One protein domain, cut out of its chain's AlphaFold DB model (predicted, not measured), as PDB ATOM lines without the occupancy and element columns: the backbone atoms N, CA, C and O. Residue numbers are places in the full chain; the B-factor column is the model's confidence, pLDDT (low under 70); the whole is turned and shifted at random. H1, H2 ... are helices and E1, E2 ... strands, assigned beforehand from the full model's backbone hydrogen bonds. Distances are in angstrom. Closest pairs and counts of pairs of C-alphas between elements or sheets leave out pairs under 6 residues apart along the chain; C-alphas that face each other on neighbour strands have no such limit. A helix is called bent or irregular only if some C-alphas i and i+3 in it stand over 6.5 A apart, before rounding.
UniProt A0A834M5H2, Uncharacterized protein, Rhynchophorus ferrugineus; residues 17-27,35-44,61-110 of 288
ATOM      1  N   ILE A  17     -51.725 -38.551  -1.610       43.25
ATOM      2  CA  ILE A  17     -51.922 -39.005  -0.233       43.25
ATOM      3  C   ILE A  17     -52.883 -40.261  -0.244       43.25
ATOM      4  O   ILE A  17     -54.070 -40.046  -0.096       43.25
ATOM      5  N   GLY A  18     -52.435 -41.553  -0.365       37.50
ATOM      6  CA  GLY A  18     -52.843 -42.869   0.278       37.50
ATOM      7  C   GLY A  18     -51.684 -43.875   0.683       37.50
ATOM      8  O   GLY A  18     -50.908 -44.230  -0.196       37.50
ATOM      9  N   GLU A  19     -51.517 -44.302   1.960       52.00
ATOM     10  CA  GLU A  19     -50.482 -45.194   2.602       52.00
ATOM     11  C   GLU A  19     -48.974 -44.874   2.526       52.00
ATOM     12  O   GLU A  19     -48.555 -43.980   1.814       52.00
ATOM     13  N   ILE A  20     -48.124 -45.512   3.352       55.47
ATOM     14  CA  ILE A  20     -46.730 -45.069   3.517       55.47
ATOM     15  C   ILE A  20     -45.824 -45.384   2.310       55.47
ATOM     16  O   ILE A  20     -44.957 -46.258   2.383       55.47
ATOM     17  N   CYS A  21     -45.979 -44.647   1.214       60.16
ATOM     18  CA  CYS A  21     -45.085 -44.737   0.074       60.16
ATOM     19  C   CYS A  21     -43.763 -44.055   0.382       60.16
ATOM     20  O   CYS A  21     -43.683 -42.965   0.960       60.16
ATOM     21  N   ARG A  22     -42.692 -44.700  -0.063       62.69
ATOM     22  CA  ARG A  22     -41.400 -44.045  -0.174       62.69
ATOM     23  C   ARG A  22     -41.439 -43.199  -1.431       62.69
ATOM     24  O   ARG A  22     -41.295 -43.726  -2.523       62.69
ATOM     25  N   THR A  23     -41.621 -41.893  -1.280       59.19
ATOM     26  CA  THR A  23     -41.456 -40.999  -2.422       59.19
ATOM     27  C   THR A  23     -39.966 -40.890  -2.719       59.19
ATOM     28  O   THR A  23     -39.226 -40.202  -2.014       59.19
ATOM     29  N   CYS A  24     -39.504 -41.611  -3.732       55.34
ATOM     30  CA  CYS A  24     -38.127 -41.560  -4.201       55.34
ATOM     31  C   CYS A  24     -38.081 -41.548  -5.728       55.34
ATOM     32  O   CYS A  24     -38.916 -42.137  -6.410       55.34
ATOM     33  N   SER A  25     -37.073 -40.855  -6.252       44.25
ATOM     34  CA  SER A  25     -36.727 -40.841  -7.669       44.25
ATOM     35  C   SER A  25     -35.329 -41.441  -7.814       44.25
ATOM     36  O   SER A  25     -34.404 -40.988  -7.137       44.25
ATOM     37  N   GLY A  26     -35.173 -42.468  -8.656       60.53
ATOM     38  CA  GLY A  26     -33.882 -43.124  -8.890       60.53
ATOM     39  C   GLY A  26     -33.635 -44.338  -7.992       60.53
ATOM     40  O   GLY A  26     -34.535 -45.127  -7.715       60.53
ATOM     41  N   THR A  27     -32.393 -44.527  -7.543       49.16
ATOM     42  CA  THR A  27     -32.029 -45.645  -6.660       49.16
ATOM     43  C   THR A  27     -32.525 -45.363  -5.242       49.16
ATOM     44  O   THR A  27     -31.897 -44.609  -4.498       49.16
ATOM     45  N   VAL A  35     -43.964 -41.126   3.221       65.50
ATOM     46  CA  VAL A  35     -45.139 -40.247   3.229       65.50
ATOM     47  C   VAL A  35     -46.344 -41.132   3.454       65.50
ATOM     48  O   VAL A  35     -46.610 -41.986   2.624       65.50
ATOM     49  N   ASN A  36     -47.038 -40.974   4.587       66.31
ATOM     50  CA  ASN A  36     -48.291 -41.683   4.810       66.31
ATOM     51  C   ASN A  36     -49.361 -40.995   4.009       66.31
ATOM     52  O   ASN A  36     -49.822 -39.903   4.339       66.31
ATOM     53  N   CYS A  37     -49.754 -41.674   2.972       70.75
ATOM     54  CA  CYS A  37     -50.638 -41.075   2.062       70.75
ATOM     55  C   CYS A  37     -52.114 -41.343   2.598       70.75
ATOM     56  O   CYS A  37     -53.061 -40.667   2.276       70.75
ATOM     57  N   ASP A  38     -52.390 -42.179   3.601       62.44
ATOM     58  CA  ASP A  38     -53.759 -42.554   4.049       62.44
ATOM     59  C   ASP A  38     -54.568 -41.410   4.734       62.44
ATOM     60  O   ASP A  38     -55.666 -41.612   5.257       62.44
ATOM     61  N   GLN A  39     -54.003 -40.200   4.815       55.28
ATOM     62  CA  GLN A  39     -54.574 -39.057   5.518       55.28
ATOM     63  C   GLN A  39     -55.144 -38.026   4.537       55.28
ATOM     64  O   GLN A  39     -54.406 -37.405   3.784       55.28
ATOM     65  N   ASN A  40     -56.454 -37.775   4.647       50.81
ATOM     66  CA  ASN A  40     -57.230 -36.699   4.002       50.81
ATOM     67  C   ASN A  40     -56.757 -35.262   4.348       50.81
ATOM     68  O   ASN A  40     -57.574 -34.343   4.419       50.81
ATOM     69  N   LEU A  41     -55.476 -35.036   4.646       47.78
ATOM     70  CA  LEU A  41     -54.949 -33.702   4.907       47.78
ATOM     71  C   LEU A  41     -54.288 -33.165   3.642       47.78
ATOM     72  O   LEU A  41     -53.245 -33.693   3.268       47.78
ATOM     73  N   PRO A  42     -54.815 -32.097   3.019       41.38
ATOM     74  CA  PRO A  42     -54.125 -31.466   1.907       41.38
ATOM     75  C   PRO A  42     -52.747 -31.000   2.400       41.38
ATOM     76  O   PRO A  42     -52.681 -30.266   3.395       41.38
ATOM     77  N   PRO A  43     -51.630 -31.368   1.750       44.31
ATOM     78  CA  PRO A  43     -50.398 -30.656   1.977       44.31
ATOM     79  C   PRO A  43     -50.669 -29.261   1.422       44.31
ATOM     80  O   PRO A  43     -51.130 -29.093   0.290       44.31
ATOM     81  N   SER A  44     -50.430 -28.243   2.239       33.31
ATOM     82  CA  SER A  44     -50.322 -26.884   1.730       33.31
ATOM     83  C   SER A  44     -49.158 -26.871   0.740       33.31
ATOM     84  O   SER A  44     -47.990 -26.804   1.112       33.31
ATOM     85  N   GLN A  61     -59.859 -42.239  -3.191       81.00
ATOM     86  CA  GLN A  61     -58.960 -43.318  -2.837       81.00
ATOM     87  C   GLN A  61     -57.629 -43.048  -3.524       81.00
ATOM     88  O   GLN A  61     -57.563 -42.754  -4.720       81.00
ATOM     89  N   TYR A  62     -56.565 -43.163  -2.757       83.94
ATOM     90  CA  TYR A  62     -55.211 -42.969  -3.228       83.94
ATOM     91  C   TYR A  62     -54.421 -44.260  -3.026       83.94
ATOM     92  O   TYR A  62     -54.733 -45.050  -2.134       83.94
ATOM     93  N   GLY A  63     -53.411 -44.477  -3.862       85.06
ATOM     94  CA  GLY A  63     -52.578 -45.677  -3.836       85.06
ATOM     95  C   GLY A  63     -51.131 -45.387  -4.213       85.06
ATOM     96  O   GLY A  63     -50.793 -44.288  -4.662       85.06
ATOM     97  N   CYS A  64     -50.274 -46.390  -4.031       90.00
ATOM     98  CA  CYS A  64     -48.851 -46.291  -4.325       90.00
ATOM     99  C   CYS A  64     -48.574 -46.656  -5.782       90.00
ATOM    100  O   CYS A  64     -48.586 -47.832  -6.140       90.00
ATOM    101  N   LEU A  65     -48.317 -45.658  -6.620       92.69
ATOM    102  CA  LEU A  65     -47.776 -45.847  -7.957       92.69
ATOM    103  C   LEU A  65     -46.340 -46.369  -7.862       92.69
ATOM    104  O   LEU A  65     -45.509 -45.787  -7.168       92.69
ATOM    105  N   SER A  66     -46.049 -47.412  -8.629       93.44
ATOM    106  CA  SER A  66     -44.715 -47.917  -8.925       93.44
ATOM    107  C   SER A  66     -44.500 -47.833 -10.434       93.44
ATOM    108  O   SER A  66     -44.971 -48.693 -11.181       93.44
ATOM    109  N   LEU A  67     -43.780 -46.805 -10.874       94.62
ATOM    110  CA  LEU A  67     -43.411 -46.590 -12.270       94.62
ATOM    111  C   LEU A  67     -41.940 -46.959 -12.481       94.62
ATOM    112  O   LEU A  67     -41.049 -46.407 -11.843       94.62
ATOM    113  N   GLU A  68     -41.682 -47.861 -13.412       95.19
ATOM    114  CA  GLU A  68     -40.358 -48.252 -13.874       95.19
ATOM    115  C   GLU A  68     -40.241 -47.916 -15.357       95.19
ATOM    116  O   GLU A  68     -41.113 -48.269 -16.154       95.19
ATOM    117  N   TYR A  69     -39.180 -47.215 -15.739       95.12
ATOM    118  CA  TYR A  69     -38.959 -46.799 -17.120       95.12
ATOM    119  C   TYR A  69     -37.484 -46.888 -17.501       95.12
ATOM    120  O   TYR A  69     -36.594 -46.809 -16.652       95.12
ATOM    121  N   ASP A  70     -37.230 -47.033 -18.796       95.25
ATOM    122  CA  ASP A  70     -35.888 -46.996 -19.361       95.25
ATOM    123  C   ASP A  70     -35.493 -45.546 -19.671       95.25
ATOM    124  O   ASP A  70     -36.142 -44.854 -20.462       95.25
ATOM    125  N   SER A  71     -34.423 -45.069 -19.034       91.25
ATOM    126  CA  SER A  71     -33.854 -43.742 -19.301       91.25
ATOM    127  C   SER A  71     -32.924 -43.709 -20.526       91.25
ATOM    128  O   SER A  71     -32.414 -42.643 -20.883       91.25
ATOM    129  N   GLY A  72     -32.681 -44.867 -21.150       93.25
ATOM    130  CA  GLY A  72     -31.710 -45.102 -22.219       93.25
ATOM    131  C   GLY A  72     -30.298 -45.416 -21.716       93.25
ATOM    132  O   GLY A  72     -29.412 -45.690 -22.523       93.25
ATOM    133  N   ILE A  73     -30.074 -45.345 -20.403       91.19
ATOM    134  CA  ILE A  73     -28.794 -45.659 -19.752       91.19
ATOM    135  C   ILE A  73     -29.038 -46.697 -18.662       91.19
ATOM    136  O   ILE A  73     -28.403 -47.745 -18.656       91.19
ATOM    137  N   ASP A  74     -30.003 -46.408 -17.792       91.88
ATOM    138  CA  ASP A  74     -30.386 -47.253 -16.669       91.88
ATOM    139  C   ASP A  74     -31.910 -47.382 -16.578       91.88
ATOM    140  O   ASP A  74     -32.660 -46.499 -17.023       91.88
ATOM    141  N   GLN A  75     -32.362 -48.449 -15.923       93.25
ATOM    142  CA  GLN A  75     -33.749 -48.581 -15.489       93.25
ATOM    143  C   GLN A  75     -33.967 -47.733 -14.238       93.25
ATOM    144  O   GLN A  75     -33.252 -47.860 -13.241       93.25
ATOM    145  N   VAL A  76     -34.954 -46.844 -14.299       90.00
ATOM    146  CA  VAL A  76     -35.290 -45.932 -13.210       90.00
ATOM    147  C   VAL A  76     -36.630 -46.333 -12.627       90.00
ATOM    148  O   VAL A  76     -37.625 -46.416 -13.343       90.00
ATOM    149  N   LYS A  77     -36.655 -46.525 -11.306       90.50
ATOM    150  CA  LYS A  77     -37.874 -46.769 -10.543       90.50
ATOM    151  C   LYS A  77     -38.311 -45.506  -9.805       90.50
ATOM    152  O   LYS A  77     -37.494 -44.754  -9.269       90.50
ATOM    153  N   VAL A  78     -39.617 -45.291  -9.791       86.62
ATOM    154  CA  VAL A  78     -40.307 -44.172  -9.165       86.62
ATOM    155  C   VAL A  78     -41.446 -44.735  -8.345       86.62
ATOM    156  O   VAL A  78     -42.284 -45.470  -8.864       86.62
ATOM    157  N   GLU A  79     -41.483 -44.371  -7.073       85.31
ATOM    158  CA  GLU A  79     -42.594 -44.698  -6.192       85.31
ATOM    159  C   GLU A  79     -43.241 -43.405  -5.718       85.31
ATOM    160  O   GLU A  79     -42.557 -42.486  -5.262       85.31
ATOM    161  N   GLN A  80     -44.557 -43.300  -5.883       84.50
ATOM    162  CA  GLN A  80     -45.279 -42.085  -5.555       84.50
ATOM    163  C   GLN A  80     -46.737 -42.373  -5.218       84.50
ATOM    164  O   GLN A  80     -47.377 -43.223  -5.813       84.50
ATOM    165  N   CYS A  81     -47.303 -41.620  -4.290       84.75
ATOM    166  CA  CYS A  81     -48.737 -41.663  -4.063       84.75
ATOM    167  C   CYS A  81     -49.457 -40.956  -5.205       84.75
ATOM    168  O   CYS A  81     -49.139 -39.797  -5.497       84.75
ATOM    169  N   ILE A  82     -50.486 -41.575  -5.780       87.44
ATOM    170  CA  ILE A  82     -51.393 -40.934  -6.748       87.44
ATOM    171  C   ILE A  82     -52.860 -41.221  -6.400       87.44
ATOM    172  O   ILE A  82     -53.162 -42.192  -5.702       87.44
ATOM    173  N   ASN A  83     -53.779 -40.393  -6.899       88.44
ATOM    174  CA  ASN A  83     -55.203 -40.721  -6.873       88.44
ATOM    175  C   ASN A  83     -55.437 -41.946  -7.770       88.44
ATOM    176  O   ASN A  83     -54.975 -41.974  -8.912       88.44
ATOM    177  N   ILE A  84     -56.142 -42.961  -7.267       87.56
ATOM    178  CA  ILE A  84     -56.373 -44.214  -8.003       87.56
ATOM    179  C   ILE A  84     -57.153 -43.955  -9.296       87.56
ATOM    180  O   ILE A  84     -56.899 -44.610 -10.305       87.56
ATOM    181  N   ASN A  85     -58.044 -42.962  -9.300       89.38
ATOM    182  CA  ASN A  85     -58.812 -42.599 -10.491       89.38
ATOM    183  C   ASN A  85     -57.935 -41.980 -11.592       89.38
ATOM    184  O   ASN A  85     -58.274 -42.075 -12.769       89.38
ATOM    185  N   ASP A  86     -56.790 -41.396 -11.225       89.44
ATOM    186  CA  ASP A  86     -55.865 -40.753 -12.161       89.44
ATOM    187  C   ASP A  86     -54.768 -41.707 -12.664       89.44
ATOM    188  O   ASP A  86     -54.027 -41.358 -13.583       89.44
ATOM    189  N   PHE A  87     -54.669 -42.923 -12.108       91.62
ATOM    190  CA  PHE A  87     -53.616 -43.895 -12.430       91.62
ATOM    191  C   PHE A  87     -53.498 -44.187 -13.926       91.62
ATOM    192  O   PHE A  87     -52.406 -44.124 -14.488       91.62
ATOM    193  N   GLN A  88     -54.620 -44.469 -14.589       93.12
ATOM    194  CA  GLN A  88     -54.595 -44.850 -15.998       93.12
ATOM    195  C   GLN A  88     -54.163 -43.682 -16.892       93.12
ATOM    196  O   GLN A  88     -53.294 -43.844 -17.748       93.12
ATOM    197  N   SER A  89     -54.715 -42.492 -16.642       92.00
ATOM    198  CA  SER A  89     -54.331 -41.260 -17.337       92.00
ATOM    199  C   SER A  89     -52.850 -40.944 -17.136       92.00
ATOM    200  O   SER A  89     -52.166 -40.542 -18.077       92.00
ATOM    201  N   PHE A  90     -52.342 -41.171 -15.924       92.44
ATOM    202  CA  PHE A  90     -50.943 -40.968 -15.594       92.44
ATOM    203  C   PHE A  90     -50.015 -41.917 -16.365       92.44
ATOM    204  O   PHE A  90     -49.075 -41.445 -17.002       92.44
ATOM    205  N   CYS A  91     -50.273 -43.231 -16.354       94.25
ATOM    206  CA  CYS A  91     -49.420 -44.195 -17.061       94.25
ATOM    207  C   CYS A  91     -49.392 -43.924 -18.572       94.25
ATOM    208  O   CYS A  91     -48.317 -43.905 -19.165       94.25
ATOM    209  N   ILE A  92     -50.547 -43.614 -19.178       94.75
ATOM    210  CA  ILE A  92     -50.636 -43.256 -20.603       94.75
ATOM    211  C   ILE A  92     -49.817 -41.991 -20.902       94.75
ATOM    212  O   ILE A  92     -49.082 -41.929 -21.890       94.75
ATOM    213  N   ALA A  93     -49.910 -40.971 -20.044       91.00
ATOM    214  CA  ALA A  93     -49.114 -39.759 -20.202       91.00
ATOM    215  C   ALA A  93     -47.609 -40.048 -20.066       91.00
ATOM    216  O   ALA A  93     -46.817 -39.533 -20.854       91.00
ATOM    217  N   ALA A  94     -47.209 -40.901 -19.119       91.75
ATOM    218  CA  ALA A  94     -45.819 -41.308 -18.942       91.75
ATOM    219  C   ALA A  94     -45.276 -42.057 -20.172       91.75
ATOM    220  O   ALA A  94     -44.184 -41.732 -20.637       91.75
ATOM    221  N   GLU A  95     -46.052 -42.975 -20.753       95.31
ATOM    222  CA  GLU A  95     -45.703 -43.708 -21.983       95.31
ATOM    223  C   GLU A  95     -45.462 -42.790 -23.185       95.31
ATOM    224  O   GLU A  95     -44.647 -43.094 -24.053       95.31
ATOM    225  N   SER A  96     -46.124 -41.632 -23.232       94.00
ATOM    226  CA  SER A  96     -45.899 -40.654 -24.303       94.00
ATOM    227  C   SER A  96     -44.561 -39.906 -24.193       94.00
ATOM    228  O   SER A  96     -44.156 -39.224 -25.135       94.00
ATOM    229  N   ILE A  97     -43.874 -40.015 -23.050       90.94
ATOM    230  CA  ILE A  97     -42.688 -39.212 -22.717       90.94
ATOM    231  C   ILE A  97     -41.456 -40.092 -22.507       90.94
ATOM    232  O   ILE A  97     -40.354 -39.705 -22.903       90.94
ATOM    233  N   VAL A  98     -41.623 -41.259 -21.882       93.94
ATOM    234  CA  VAL A  98     -40.546 -42.206 -21.574       93.94
ATOM    235  C   VAL A  98     -40.922 -43.626 -21.983       93.94
ATOM    236  O   VAL A  98     -42.098 -43.968 -22.085       93.94
ATOM    237  N   SER A  99     -39.915 -44.480 -22.180       96.19
ATOM    238  CA  SER A  99     -40.132 -45.906 -22.436       96.19
ATOM    239  C   SER A  99     -40.486 -46.614 -21.129       96.19
ATOM    240  O   SER A  99     -39.607 -47.085 -20.406       96.19
ATOM    241  N   VAL A 100     -41.775 -46.640 -20.798       96.75
ATOM    242  CA  VAL A 100     -42.288 -47.296 -19.591       96.75
ATOM    243  C   VAL A 100     -42.098 -48.810 -19.703       96.75
ATOM    244  O   VAL A 100     -42.493 -49.431 -20.685       96.75
ATOM    245  N   ILE A 101     -41.478 -49.399 -18.683       97.25
ATOM    246  CA  ILE A 101     -41.280 -50.846 -18.539       97.25
ATOM    247  C   ILE A 101     -42.430 -51.434 -17.721       97.25
ATOM    248  O   ILE A 101     -42.968 -52.488 -18.057       97.25
ATOM    249  N   LYS A 102     -42.800 -50.752 -16.632       97.31
ATOM    250  CA  LYS A 102     -43.824 -51.197 -15.689       97.31
ATOM    251  C   LYS A 102     -44.516 -49.988 -15.071       97.31
ATOM    252  O   LYS A 102     -43.850 -49.060 -14.631       97.31
ATOM    253  N   CYS A 103     -45.842 -49.992 -15.024       96.62
ATOM    254  CA  CYS A 103     -46.630 -48.959 -14.356       96.62
ATOM    255  C   CYS A 103     -47.742 -49.657 -13.581       96.62
ATOM    256  O   CYS A 103     -48.710 -50.114 -14.178       96.62
ATOM    257  N   ASP A 104     -47.571 -49.782 -12.267       95.94
ATOM    258  CA  ASP A 104     -48.514 -50.476 -11.389       95.94
ATOM    259  C   ASP A 104     -48.945 -49.584 -10.234       95.94
ATOM    260  O   ASP A 104     -48.218 -48.678  -9.827       95.94
ATOM    261  N   ILE A 105     -50.112 -49.881  -9.667       92.62
ATOM    262  CA  ILE A 105     -50.591 -49.265  -8.435       92.62
ATOM    263  C   ILE A 105     -50.842 -50.338  -7.377       92.62
ATOM    264  O   ILE A 105     -51.519 -51.335  -7.626       92.62
ATOM    265  N   SER A 106     -50.281 -50.137  -6.188       90.00
ATOM    266  CA  SER A 106     -50.550 -50.965  -5.016       90.00
ATOM    267  C   SER A 106     -51.540 -50.250  -4.106       90.00
ATOM    268  O   SER A 106     -51.327 -49.095  -3.736       90.00
ATOM    269  N   VAL A 107     -52.607 -50.955  -3.736       85.62
ATOM    270  CA  VAL A 107     -53.609 -50.512  -2.764       85.62
ATOM    271  C   VAL A 107     -53.650 -51.581  -1.678       85.62
ATOM    272  O   VAL A 107     -54.069 -52.709  -1.968       85.62
ATOM    273  N   ASP A 108     -53.198 -51.303  -0.448       71.25
ATOM    274  CA  ASP A 108     -53.347 -52.307   0.606       71.25
ATOM    275  C   ASP A 108     -54.823 -52.378   1.016       71.25
ATOM    276  O   ASP A 108     -55.347 -51.626   1.836       71.25
ATOM    277  N   ASN A 109     -55.519 -53.387   0.498       61.81
ATOM    278  CA  ASN A 109     -56.913 -53.672   0.852       61.81
ATOM    279  C   ASN A 109     -57.111 -54.082   2.330       61.81
ATOM    280  O   ASN A 109     -58.216 -54.452   2.734       61.81
ATOM    281  N   LYS A 110     -56.067 -54.037   3.171       57.00
ATOM    282  CA  LYS A 110     -56.108 -54.508   4.563       57.00
ATOM    283  C   LYS A 110     -57.012 -53.682   5.479       57.00
ATOM    284  O   LYS A 110     -57.380 -54.182   6.540       57.00
TER     285      LYS A 110
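This is residues 17 to 27, 35 to 44 and 61 to 110 of the 288 residues of an uncharacterized protein of Rhynchophorus ferrugineus (UniProt A0A834M5H2). Look for a small, twisted sheet of three strands, E3, E2 and E4, with one helix, H1, packed along one face of it, in two layers. The first printed stretch, with the short strand E1, runs beside E3. The printed part has 71 residues, with E1, E2, E3, H1 and E4 along the chain; the sheet's order is E3, E2, E4, all antiparallel, and the class is mixed, helices and strands. It is compact, with a radius of gyration of the C-alphas of 12.6 A and spans of 37 by 28 by 24 A.

Start at E1, residues 20 to 22, which pairs with no named strand. Residues 24 to 25 pair, antiparallel, with residues 78 to 79 of E3, residues 75 to 83. E2, residues 62 to 70, forms a hairpin with E3, where N 65 and O 80 are within hydrogen-bond range at 2.7 A. E3 bends by 52 degrees at residue 80. H1, residues 84 to 95, is on the sheet at a height of 7.1 A, along the strands, at 10 degrees to E2 on the local plane; 6 of 8 O i to N i+4 pairs are within range. Its closest C-alphas to E4, residues 99 to 106, are Cys 91 and Cys 103, 6.1 A apart. E4 is antiparallel to E2, with N 66 and O 104 at 2.8 A. E3, H1 and E4 form a split strand-helix-strand unit, with E2 between the two strands and a right-handed crossover.

Find C-alpha 20 at (-46.730, -45.069, 3.517), where E1 begins. E2 measures 25.5 A, E3 24.4 A and H1 17.6 A; H1 is irregular, with C-alphas 85 and 88 7.3 A apart. E4, 20.9 A, ends at (-50.550, -50.965, -5.016).

The gaps are 17.3 A between C-alphas 27 and 35, and 19.1 A between 44 and 61. The links printed whole are tight. Confidence is under 70 at residues 17 to 27, 35 to 36, 38 to 44 and 109 to 110.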